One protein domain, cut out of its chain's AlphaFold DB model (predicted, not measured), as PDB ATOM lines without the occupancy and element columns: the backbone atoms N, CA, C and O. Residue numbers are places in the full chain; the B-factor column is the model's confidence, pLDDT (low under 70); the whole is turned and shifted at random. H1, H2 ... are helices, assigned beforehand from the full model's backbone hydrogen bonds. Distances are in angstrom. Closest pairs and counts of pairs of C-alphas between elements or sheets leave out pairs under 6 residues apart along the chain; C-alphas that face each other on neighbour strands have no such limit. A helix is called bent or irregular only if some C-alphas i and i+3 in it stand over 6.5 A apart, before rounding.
ATOM      1  N   PHE A  98      88.706 124.744  93.796       77.88
ATOM      2  CA  PHE A  98      89.653 123.633  93.919       77.88
ATOM      3  C   PHE A  98      90.163 123.448  95.352       77.88
ATOM      4  O   PHE A  98      90.996 122.579  95.574       77.88
ATOM      5  N   ALA A  99      89.699 124.271  96.299       75.56
ATOM      6  CA  ALA A  99      90.081 124.147  97.695       75.56
ATOM      7  C   ALA A  99      89.443 122.881  98.276       75.56
ATOM      8  O   ALA A  99      88.226 122.683  98.175       75.56
ATOM      9  N   ASP A 100      90.263 122.021  98.873       84.31
ATOM     10  CA  ASP A 100      89.783 120.791  99.486       84.31
ATOM     11  C   ASP A 100      88.952 121.098 100.743       84.31
ATOM     12  O   ASP A 100      89.004 122.185 101.323       84.31
ATOM     13  N   LYS A 101      88.179 120.115 101.225       81.50
ATOM     14  CA  LYS A 101      87.365 120.279 102.450       81.50
ATOM     15  C   LYS A 101      88.209 120.674 103.667       81.50
ATOM     16  O   LYS A 101      87.703 121.333 104.570       81.50
ATOM     17  N   LEU A 102      89.481 120.279 103.675       75.88
ATOM     18  CA  LEU A 102      90.447 120.676 104.693       75.88
ATOM     19  C   LEU A 102      90.855 122.147 104.560       75.88
ATOM     20  O   LEU A 102      90.930 122.814 105.582       75.88
ATOM     21  N   ASP A 103      91.030 122.679 103.350       81.75
ATOM     22  CA  ASP A 103      91.398 124.087 103.124       81.75
ATOM     23  C   ASP A 103      90.265 125.038 103.525       81.75
ATOM     24  O   ASP A 103      90.495 126.081 104.135       81.75
ATOM     25  N   ILE A 104      89.019 124.643 103.245       82.25
ATOM     26  CA  ILE A 104      87.819 125.373 103.677       82.25
ATOM     27  C   ILE A 104      87.679 125.349 105.205       82.25
ATOM     28  O   ILE A 104      87.388 126.382 105.809       82.25
ATOM     29  N   LEU A 105      87.930 124.199 105.842       85.94
ATOM     30  CA  LEU A 105      87.963 124.091 107.303       85.94
ATOM     31  C   LEU A 105      89.065 124.987 107.893       85.94
ATOM     32  O   LEU A 105      88.822 125.713 108.859       85.94
ATOM     33  N   LEU A 106      90.255 124.978 107.285       76.62
ATOM     34  CA  LEU A 106      91.404 125.770 107.715       76.62
ATOM     35  C   LEU A 106      91.121 127.272 107.623       76.62
ATOM     36  O   LEU A 106      91.512 128.025 108.510       76.62
ATOM     37  N   MET A 107      90.398 127.705 106.589       84.69
ATOM     38  CA  MET A 107      90.040 129.110 106.403       84.69
ATOM     39  C   MET A 107      89.056 129.607 107.476       84.69
ATOM     40  O   MET A 107      89.175 130.744 107.926       84.69
ATOM     41  N   ILE A 108      88.120 128.761 107.927       86.50
ATOM     42  CA  ILE A 108      87.167 129.088 109.006       86.50
ATOM     43  C   ILE A 108      87.869 129.115 110.368       86.50
ATOM     44  O   ILE A 108      87.669 130.029 111.165       86.50
ATOM     45  N   ILE A 109      88.719 128.128 110.643       82.12
ATOM     46  CA  ILE A 109      89.484 128.090 111.893       82.12
ATOM     47  C   ILE A 109      90.463 129.270 111.948       82.12
ATOM     48  O   ILE A 109      90.593 129.909 112.989       82.12
ATOM     49  N   GLY A 110      91.100 129.608 110.823       77.31
ATOM     50  CA  GLY A 110      92.026 130.732 110.712       77.31
ATOM     51  C   GLY A 110      91.364 132.089 110.946       77.31
ATOM     52  O   GLY A 110      91.940 132.931 111.631       77.31
ATOM     53  N   THR A 111      90.142 132.304 110.452       89.69
ATOM     54  CA  THR A 111      89.409 133.554 110.708       89.69
ATOM     55  C   THR A 111      88.951 133.664 112.158       89.69
ATOM     56  O   THR A 111      89.124 134.723 112.756       89.69
ATOM     57  N   ILE A 112      88.459 132.580 112.765       85.44
ATOM     58  CA  ILE A 112      88.085 132.567 114.190       85.44
ATOM     59  C   ILE A 112      89.319 132.803 115.075       85.44
ATOM     60  O   ILE A 112      89.281 133.634 115.982       85.44
ATOM     61  N   ALA A 113      90.437 132.134 114.784       77.88
ATOM     62  CA  ALA A 113      91.690 132.318 115.511       77.88
ATOM     63  C   ALA A 113      92.242 133.745 115.360       77.88
ATOM     64  O   ALA A 113      92.685 134.335 116.344       77.88
ATOM     65  N   ALA A 114      92.163 134.331 114.161       83.12
ATOM     66  CA  ALA A 114      92.568 135.715 113.921       83.12
ATOM     67  C   ALA A 114      91.680 136.720 114.672       83.12
ATOM     68  O   ALA A 114      92.191 137.695 115.217       83.12
ATOM     69  N   MET A 115      90.370 136.471 114.757       87.69
ATOM     70  CA  MET A 115      89.448 137.305 115.536       87.69
ATOM     71  C   MET A 115      89.752 137.247 117.035       87.69
ATOM     72  O   MET A 115      89.827 138.287 117.685       87.69
ATOM     73  N   ILE A 116      89.966 136.047 117.580       86.75
ATOM     74  CA  ILE A 116      90.294 135.860 118.999       86.75
ATOM     75  C   ILE A 116      91.657 136.487 119.315       86.75
ATOM     76  O   ILE A 116      91.778 137.229 120.286       86.75
ATOM     77  N   GLY A 117      92.666 136.259 118.469       79.88
ATOM     78  CA  GLY A 117      93.991 136.861 118.622       79.88
ATOM     79  C   GLY A 117      93.965 138.391 118.534       79.88
ATOM     80  O   GLY A 117      94.607 139.059 119.342       79.88
ATOM     81  N   GLY A 118      93.175 138.950 117.611       81.94
ATOM     82  CA  GLY A 118      93.021 140.398 117.443       81.94
ATOM     83  C   GLY A 118      92.264 141.081 118.587       81.94
ATOM     84  O   GLY A 118      92.604 142.204 118.952       81.94
ATOM     85  N   ALA A 119      91.274 140.409 119.185       84.44
ATOM     86  CA  ALA A 119      90.486 140.944 120.299       84.44
ATOM     87  C   ALA A 119      91.116 140.699 121.684       84.44
ATOM     88  O   ALA A 119      90.772 141.388 122.643       84.44
ATOM     89  N   CYS A 120      92.055 139.757 121.802       84.38
ATOM     90  CA  CYS A 120      92.726 139.439 123.063       84.38
ATOM     91  C   CYS A 120      93.545 140.625 123.597       84.38
ATOM     92  O   CYS A 120      93.433 140.968 124.769       84.38
ATOM     93  N   PHE A 121      94.305 141.309 122.737       81.19
ATOM     94  CA  PHE A 121      95.150 142.436 123.146       81.19
ATOM     95  C   PHE A 121      94.367 143.632 123.736       81.19
ATOM     96  O   PHE A 121      94.714 144.078 124.832       81.19
ATOM     97  N   PRO A 122      93.289 144.140 123.099       89.06
ATOM     98  CA  PRO A 122      92.489 145.219 123.685       89.06
ATOM     99  C   PRO A 122      91.718 144.788 124.941       89.06
ATOM    100  O   PRO A 122      91.593 145.580 125.874       89.06
ATOM    101  N   LEU A 123      91.235 143.541 125.005       85.12
ATOM    102  CA  LEU A 123      90.570 143.008 126.198       85.12
ATOM    103  C   LEU A 123      91.547 142.899 127.382       85.12
ATOM    104  O   LEU A 123      91.208 143.266 128.506       85.12
ATOM    105  N   MET A 124      92.770 142.440 127.118       80.81
ATOM    106  CA  MET A 124      93.830 142.312 128.116       80.81
ATOM    107  C   MET A 124      94.230 143.674 128.683       80.81
ATOM    108  O   MET A 124      94.313 143.836 129.895       80.81
ATOM    109  N   LEU A 125      94.386 144.683 127.820       82.50
ATOM    110  CA  LEU A 125      94.633 146.071 128.226       82.50
ATOM    111  C   LEU A 125      93.540 146.625 129.151       82.50
ATOM    112  O   LEU A 125      93.842 147.374 130.079       82.50
ATOM    113  N   TYR A 126      92.279 146.261 128.911       87.81
ATOM    114  CA  TYR A 126      91.156 146.687 129.744       87.81
ATOM    115  C   TYR A 126      91.177 146.034 131.135       87.81
ATOM    116  O   TYR A 126      91.048 146.732 132.137       87.81
ATOM    117  N   LEU A 127      91.396 144.717 131.212       82.06
ATOM    118  CA  LEU A 127      91.478 143.999 132.494       82.06
ATOM    119  C   LEU A 127      92.720 144.394 133.303       82.06
ATOM    120  O   LEU A 127      92.653 144.535 134.522       82.06
ATOM    121  N   TYR A 128      93.844 144.619 132.621       78.06
ATOM    122  CA  TYR A 128      95.092 145.044 133.247       78.06
ATOM    123  C   TYR A 128      94.979 146.449 133.860       78.06
ATOM    124  O   TYR A 128      95.537 146.700 134.925       78.06
ATOM    125  N   ARG A 129      94.199 147.355 133.246       79.75
ATOM    126  CA  ARG A 129      93.902 148.680 133.816       79.75
ATOM    127  C   ARG A 129      93.198 148.565 135.168       79.75
ATOM    128  O   ARG A 129      93.684 149.127 136.141       79.75
ATOM    129  N   ASP A 130      92.103 147.813 135.235       83.75
ATOM    130  CA  ASP A 130      91.317 147.672 136.468       83.75
ATOM    131  C   ASP A 130      92.109 146.960 137.584       83.75
ATOM    132  O   ASP A 130      92.075 147.358 138.750       83.75
ATOM    133  N   ALA A 131      92.920 145.957 137.234       79.44
ATOM    134  CA  ALA A 131      93.804 145.291 138.192       79.44
ATOM    135  C   ALA A 131      94.858 146.243 138.800       79.44
ATOM    136  O   ALA A 131      95.199 146.120 139.981       79.44
ATOM    137  N   ASN A 132      95.346 147.205 138.013       74.06
ATOM    138  CA  ASN A 132      96.396 148.133 138.426       74.06
ATOM    139  C   ASN A 132      95.873 149.388 139.116       74.06
ATOM    140  O   ASN A 132      96.468 149.810 140.108       74.06
ATOM    141  N   ASP A 133      94.742 149.934 138.677       82.25
ATOM    142  CA  ASP A 133      94.108 151.094 139.314       82.25
ATOM    143  C   ASP A 133      93.759 150.778 140.781       82.25
ATOM    144  O   ASP A 133      94.069 151.557 141.688       82.25
ATOM    145  N   ASN A 134      93.259 149.563 141.042       76.44
ATOM    146  CA  ASN A 134      92.988 149.077 142.396       76.44
ATOM    147  C   ASN A 134      94.257 149.001 143.268       76.44
ATOM    148  O   ASN A 134      94.214 149.301 144.460       76.44
ATOM    149  N   ARG A 135      95.412 148.631 142.699       65.69
ATOM    150  CA  ARG A 135      96.693 148.516 143.426       65.69
ATOM    151  C   ARG A 135      97.302 149.873 143.773       65.69
ATOM    152  O   ARG A 135      97.851 150.021 144.867       65.69
ATOM    153  N   ILE A 136      97.198 150.851 142.873       72.44
ATOM    154  CA  ILE A 136      97.731 152.209 143.071       72.44
ATOM    155  C   ILE A 136      97.033 152.887 144.260       72.44
ATOM    156  O   ILE A 136      97.693 153.527 145.081       72.44
ATOM    157  N   ASP A 137      95.720 152.697 144.402       72.44
ATOM    158  CA  ASP A 137      94.950 153.282 145.505       72.44
ATOM    159  C   ASP A 137      95.199 152.559 146.840       72.44
ATOM    160  O   ASP A 137      95.395 153.195 147.879       72.44
ATOM    161  N   MET A 138      95.340 151.227 146.819       62.88
ATOM    162  CA  MET A 138      95.738 150.448 148.003       62.88
ATOM    163  C   MET A 138      97.137 150.835 148.516       62.88
ATOM    164  O   MET A 138      97.376 150.839 149.726       62.88
ATOM    165  N   GLY A 139      98.063 151.176 147.612       65.62
ATOM    166  CA  GLY A 139      99.412 151.637 147.955       65.62
ATOM    167  C   GLY A 139      99.421 152.980 148.689       65.62
ATOM    168  O   GLY A 139     100.215 153.170 149.610       65.62
ATOM    169  N   LYS A 140      98.487 153.878 148.348       64.88
ATOM    170  CA  LYS A 140      98.307 155.174 149.022       64.88
ATOM    171  C   LYS A 140      97.685 155.042 150.411       64.88
ATOM    172  O   LYS A 140      98.009 155.828 151.296       64.88
ATOM    173  N   LEU A 141      96.822 154.048 150.620       66.25
ATOM    174  CA  LEU A 141      96.120 153.841 151.892       66.25
ATOM    175  C   LEU A 141      96.960 153.104 152.950       66.25
ATOM    176  O   LEU A 141      96.625 153.160 154.133       66.25
ATOM    177  N   LYS A 142      98.037 152.407 152.557       65.25
ATOM    178  CA  LYS A 142      98.750 151.457 153.434       65.25
ATOM    179  C   LYS A 142     100.180 151.858 153.840       65.25
ATOM    180  O   LYS A 142     100.804 151.116 154.595       65.25
ATOM    181  N   GLY A 143     100.721 153.002 153.409       61.22
ATOM    182  CA  GLY A 143     102.114 153.352 153.718       61.22
ATOM    183  C   GLY A 143     102.387 154.838 153.932       61.22
ATOM    184  O   GLY A 143     102.000 155.675 153.124       61.22
ATOM    185  N   ASN A 144     103.165 155.153 154.974       70.00
ATOM    186  CA  ASN A 144     103.956 156.386 155.010       70.00
ATOM    187  C   ASN A 144     104.809 156.442 153.730       70.00
ATOM    188  O   ASN A 144     105.376 155.415 153.351       70.00
ATOM    189  N   GLY A 145     104.920 157.607 153.082       69.81
ATOM    190  CA  GLY A 145     105.441 157.745 151.708       69.81
ATOM    191  C   GLY A 145     106.785 157.057 151.420       69.81
ATOM    192  O   GLY A 145     106.994 156.574 150.316       69.81
ATOM    193  N   ILE A 146     107.649 156.913 152.428       67.00
ATOM    194  CA  ILE A 146     108.936 156.207 152.317       67.00
ATOM    195  C   ILE A 146     108.737 154.684 152.211       67.00
ATOM    196  O   ILE A 146     109.415 154.009 151.448       67.00
ATOM    197  N   VAL A 147     107.798 154.107 152.960       71.06
ATOM    198  CA  VAL A 147     107.526 152.659 152.949       71.06
ATOM    199  C   VAL A 147     106.746 152.268 151.693       71.06
ATOM    200  O   VAL A 147     107.010 151.220 151.113       71.06
ATOM    201  N   ALA A 148     105.834 153.134 151.241       70.69
ATOM    202  CA  ALA A 148     105.103 152.945 149.991       70.69
ATOM    203  C   ALA A 148     106.038 152.952 148.767       70.69
ATOM    204  O   ALA A 148     105.889 152.090 147.908       70.69
ATOM    205  N   ASP A 149     107.031 153.850 148.733       71.31
ATOM    206  CA  ASP A 149     108.047 153.929 147.667       71.31
ATOM    207  C   ASP A 149     108.951 152.683 147.623       71.31
ATOM    208  O   ASP A 149     109.161 152.063 146.583       71.31
ATOM    209  N   ASN A 150     109.414 152.211 148.784       67.50
ATOM    210  CA  ASN A 150     110.208 150.982 148.835       67.50
ATOM    211  C   ASN A 150     109.398 149.738 148.424       67.50
ATOM    212  O   ASN A 150     109.943 148.829 147.805       67.50
ATOM    213  N   ILE A 151     108.099 149.691 148.739       69.19
ATOM    214  CA  ILE A 151     107.218 148.574 148.372       69.19
ATOM    215  C   ILE A 151     106.800 148.635 146.900       69.19
ATOM    216  O   ILE A 151     106.631 147.576 146.304       69.19
ATOM    217  N   SER A 152     106.652 149.819 146.297       66.38
ATOM    218  CA  SER A 152     106.320 149.982 144.872       66.38
ATOM    219  C   SER A 152     107.511 149.745 143.942       66.38
ATOM    220  O   SER A 152     107.314 149.504 142.755       66.38
ATOM    221  N   ARG A 153     108.741 149.758 144.470       65.31
ATOM    222  CA  ARG A 153     109.965 149.475 143.707       65.31
ATOM    223  C   ARG A 153     110.287 147.980 143.574       65.31
ATOM    224  O   ARG A 153     111.059 147.596 142.703       65.31
ATOM    225  N   ILE A 154     109.699 147.141 144.429       67.00
ATOM    226  CA  ILE A 154     109.904 145.684 144.475       67.00
ATOM    227  C   ILE A 154     108.993 144.862 143.518       67.00
ATOM    228  O   ILE A 154     109.416 143.772 143.137       67.00
ATOM    229  N   PRO A 155     107.807 145.297 143.034       63.44
ATOM    230  CA  PRO A 155     106.944 144.490 142.185       63.44
ATOM    231  C   PRO A 155     107.037 144.941 140.720       63.44
ATOM    232  O   PRO A 155     106.030 145.265 140.106       63.44
ATOM    233  N   GLY A 156     108.246 145.001 140.157       61.16
ATOM    234  CA  GLY A 156     108.421 145.251 138.718       61.16
ATOM    235  C   GLY A 156     108.197 144.002 137.857       61.16
ATOM    236  O   GLY A 156     107.827 144.107 136.693       61.16
ATOM    237  N   GLU A 157     108.396 142.810 138.431       62.53
ATOM    238  CA  GLU A 157     108.490 141.566 137.650       62.53
ATOM    239  C   GLU A 157     107.443 140.505 138.025       62.53
ATOM    240  O   GLU A 157     107.074 139.675 137.198       62.53
ATOM    241  N   CYS A 158     106.888 140.534 139.241       65.94
ATOM    242  CA  CYS A 158     105.872 139.562 139.674       65.94
ATOM    243  C   CYS A 158     104.464 139.837 139.119       65.94
ATOM    244  O   CYS A 158     103.591 138.976 139.208       65.94
ATOM    245  N   GLU A 159     104.244 141.001 138.508       70.56
ATOM    246  CA  GLU A 159     102.954 141.377 137.924       70.56
ATOM    247  C   GLU A 159     102.669 140.671 136.589       70.56
ATOM    248  O   GLU A 159     101.513 140.488 136.225       70.56
ATOM    249  N   GLN A 160     103.705 140.178 135.902       72.75
ATOM    250  CA  GLN A 160     103.571 139.460 134.624       72.75
ATOM    251  C   GLN A 160     103.276 137.961 134.801       72.75
ATOM    252  O   GLN A 160     102.908 137.271 133.854       72.75
ATOM    253  N   VAL A 161     103.428 137.430 136.016       79.00
ATOM    254  CA  VAL A 161     103.209 136.012 136.345       79.00
ATOM    255  C   VAL A 161     101.837 135.477 135.878       79.00
ATOM    256  O   VAL A 161     101.820 134.422 135.238       79.00
ATOM    257  N   PRO A 162     100.690 136.148 136.116       76.94
ATOM    258  CA  PRO A 162      99.387 135.665 135.639       76.94
ATOM    259  C   PRO A 162      99.289 135.525 134.110       76.94
ATOM    260  O   PRO A 162      98.608 134.613 133.624       76.94
ATOM    261  N   ASP A 163     100.013 136.347 133.353       77.94
ATOM    262  CA  ASP A 163     100.017 136.301 131.889       77.94
ATOM    263  C   ASP A 163     100.755 135.060 131.388       77.94
ATOM    264  O   ASP A 163     100.290 134.381 130.474       77.94
ATOM    265  N   PHE A 164     101.852 134.684 132.053       77.25
ATOM    266  CA  PHE A 164     102.572 133.441 131.770       77.25
ATOM    267  C   PHE A 164     101.730 132.199 132.061       77.25
ATOM    268  O   PHE A 164     101.716 131.261 131.264       77.25
ATOM    269  N   ILE A 165     101.014 132.183 133.187       83.19
ATOM    270  CA  ILE A 165     100.137 131.061 133.548       83.19
ATOM    271  C   ILE A 165      98.985 130.920 132.550       83.19
ATOM    272  O   ILE A 165      98.673 129.808 132.112       83.19
ATOM    273  N   SER A 166      98.389 132.038 132.137       83.06
ATOM    274  CA  SER A 166      97.311 132.048 131.144       83.06
ATOM    275  C   SER A 166      97.813 131.628 129.759       83.06
ATOM    276  O   SER A 166      97.157 130.834 129.079       83.06
ATOM    277  N   LEU A 167      99.016 132.070 129.372       77.25
ATOM    278  CA  LEU A 167      99.686 131.657 128.140       77.25
ATOM    279  C   LEU A 167      99.960 130.149 128.133       77.25
ATOM    280  O   LEU A 167      99.665 129.478 127.147       77.25
ATOM    281  N   LEU A 168     100.466 129.596 129.237       82.75
ATOM    282  CA  LEU A 168     100.762 128.169 129.351       82.75
ATOM    283  C   LEU A 168      99.486 127.320 129.230       82.75
ATOM    284  O   LEU A 168      99.470 126.325 128.508       82.75
ATOM    285  N   SER A 169      98.397 127.748 129.877       88.94
ATOM    286  CA  SER A 169      97.089 127.084 129.798       88.94
ATOM    287  C   SER A 169      96.518 127.100 128.375       88.94
ATOM    288  O   SER A 169      96.059 126.075 127.863       88.94
ATOM    289  N   CYS A 170      96.619 128.240 127.687       83.44
ATOM    290  CA  CYS A 170      96.171 128.378 126.305       83.44
ATOM    291  C   CYS A 170      96.992 127.506 125.343       83.44
ATOM    292  O   CYS A 170      96.420 126.811 124.504       83.44
ATOM    293  N   VAL A 171      98.321 127.479 125.500       81.38
ATOM    294  CA  VAL A 171      99.219 126.648 124.682       81.38
ATOM    295  C   VAL A 171      98.884 125.166 124.838       81.38
ATOM    296  O   VAL A 171      98.801 124.450 123.841       81.38
ATOM    297  N   LEU A 172      98.626 124.705 126.064       84.94
ATOM    298  CA  LEU A 172      98.230 123.320 126.316       84.94
ATOM    299  C   LEU A 172      96.860 122.997 125.703       84.94
ATOM    300  O   LEU A 172      96.721 121.975 125.031       84.94
ATOM    301  N   GLY A 173      95.869 123.878 125.861       83.56
ATOM    302  CA  GLY A 173      94.543 123.703 125.259       83.56
ATOM    303  C   GLY A 173      94.580 123.661 123.728       83.56
ATOM    304  O   GLY A 173      93.949 122.800 123.113       83.56
ATOM    305  N   ALA A 174      95.376 124.536 123.107       77.69
ATOM    306  CA  ALA A 174      95.561 124.576 121.660       77.69
ATOM    307  C   ALA A 174      96.292 123.330 121.134       77.69
ATOM    308  O   ALA A 174      95.901 122.779 120.104       77.69
ATOM    309  N   LEU A 175      97.309 122.843 121.855       77.19
ATOM    310  CA  LEU A 175      98.018 121.609 121.514       77.19
ATOM    311  C   LEU A 175      97.072 120.398 121.548       77.19
ATOM    312  O   LEU A 175      97.080 119.576 120.632       77.19
ATOM    313  N   ILE A 176      96.214 120.315 122.569       85.56
ATOM    314  CA  ILE A 176      95.217 119.245 122.711       85.56
ATOM    315  C   ILE A 176      94.171 119.326 121.590       85.56
ATOM    316  O   ILE A 176      93.898 118.323 120.934       85.56
ATOM    317  N   TYR A 177      93.629 120.515 121.305       81.19
ATOM    318  CA  TYR A 177      92.670 120.720 120.213       81.19
ATOM    319  C   TYR A 177      93.258 120.356 118.833       81.19
ATOM    320  O   TYR A 177      92.583 119.735 118.002       81.19
ATOM    321  N   ALA A 178      94.538 120.667 118.603       75.31
ATOM    322  CA  ALA A 178      95.256 120.317 117.379       75.31
ATOM    323  C   ALA A 178      95.493 118.803 117.235       75.31
ATOM    324  O   ALA A 178      95.458 118.270 116.128       75.31
ATOM    325  N   LEU A 179      95.706 118.073 118.332       75.75
ATOM    326  CA  LEU A 179      95.877 116.616 118.291       75.75
ATOM    327  C   LEU A 179      94.559 115.872 118.009       75.75
ATOM    328  O   LEU A 179      94.583 114.808 117.390       75.75
ATOM    329  N   VAL A 180      93.413 116.438 118.404       83.00
ATOM    330  CA  VAL A 180      92.086 115.809 118.250       83.00
ATOM    331  C   VAL A 180      91.510 115.951 116.834       83.00
ATOM    332  O   VAL A 180      90.857 115.032 116.345       83.00
ATOM    333  N   THR A 181      91.744 117.071 116.146       77.38
ATOM    334  CA  THR A 181      91.114 117.363 114.838       77.38
ATOM    335  C   THR A 181      91.779 116.661 113.649       77.38
ATOM    336  O   THR A 181      91.131 116.442 112.625       77.38
ATOM    337  N   GLY A 182      93.039 116.238 113.771       76.56
ATOM    338  CA  GLY A 182      93.693 115.466 112.718       76.56
ATOM    339  C   GLY A 182      95.161 115.168 112.988       76.56
ATOM    340  O   GLY A 182      96.032 115.998 112.750       76.56
TER     341      GLY A 182
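What this domain is: This is residues 98 to 182 of the 229 residues of the protein "Hypothetical protein" of Rotaria magnacalcarata (UniProt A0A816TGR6). A long, open helical hairpin: the long helix H1 runs out, short H2 turns the chain at the far end, and H3 runs back with a gap between it and H1. The 85 printed residues hold three named helices, H1, H2, H3 in chain order, and no named strand: all helix. The whole is an extended rod, radius of gyration of the C-alphas 20.5 A, spanning 70 by 21 by 14 A.

How they stand to each other: H1, residues 101 to 142, has a kink of 28 degrees near residue 121; it is neither bent nor irregular, but only just: C-alphas 118 and 121 are 6.4 A apart. With residues 139 to 142 alone it touches H2, residues 145 to 152; the closest C-alphas, of Gly 139 and Ala 148, are 6.2 A apart. This helical hairpin has a shallow tilt of 21 degrees, opposite ways. H3, residues 158 to 181, is apart from both. Every O i to N i+4 pair is within hydrogen-bond range in H2, 35 of 38 in H1 and 18 of 20 in H3.

Where its parts are: H1 begins at C-alpha 101 (87.365, 120.279, 102.450) and is 60.8 A long; H2 is 10.4 A. H3, 36.4 A, ends at C-alpha 181 (91.114, 117.363, 114.838); it is irregular, C-alphas 159 and 162 being 7.1 A apart.

The domain as a whole: The printed part has no cut, and both links are tight. The C-alphas farthest apart, of Phe 98 and Asn 144, are 70.8 A apart. Mean pLDDT of the printed part is 77.1; 18 residues are under 70, among them 150 to 158.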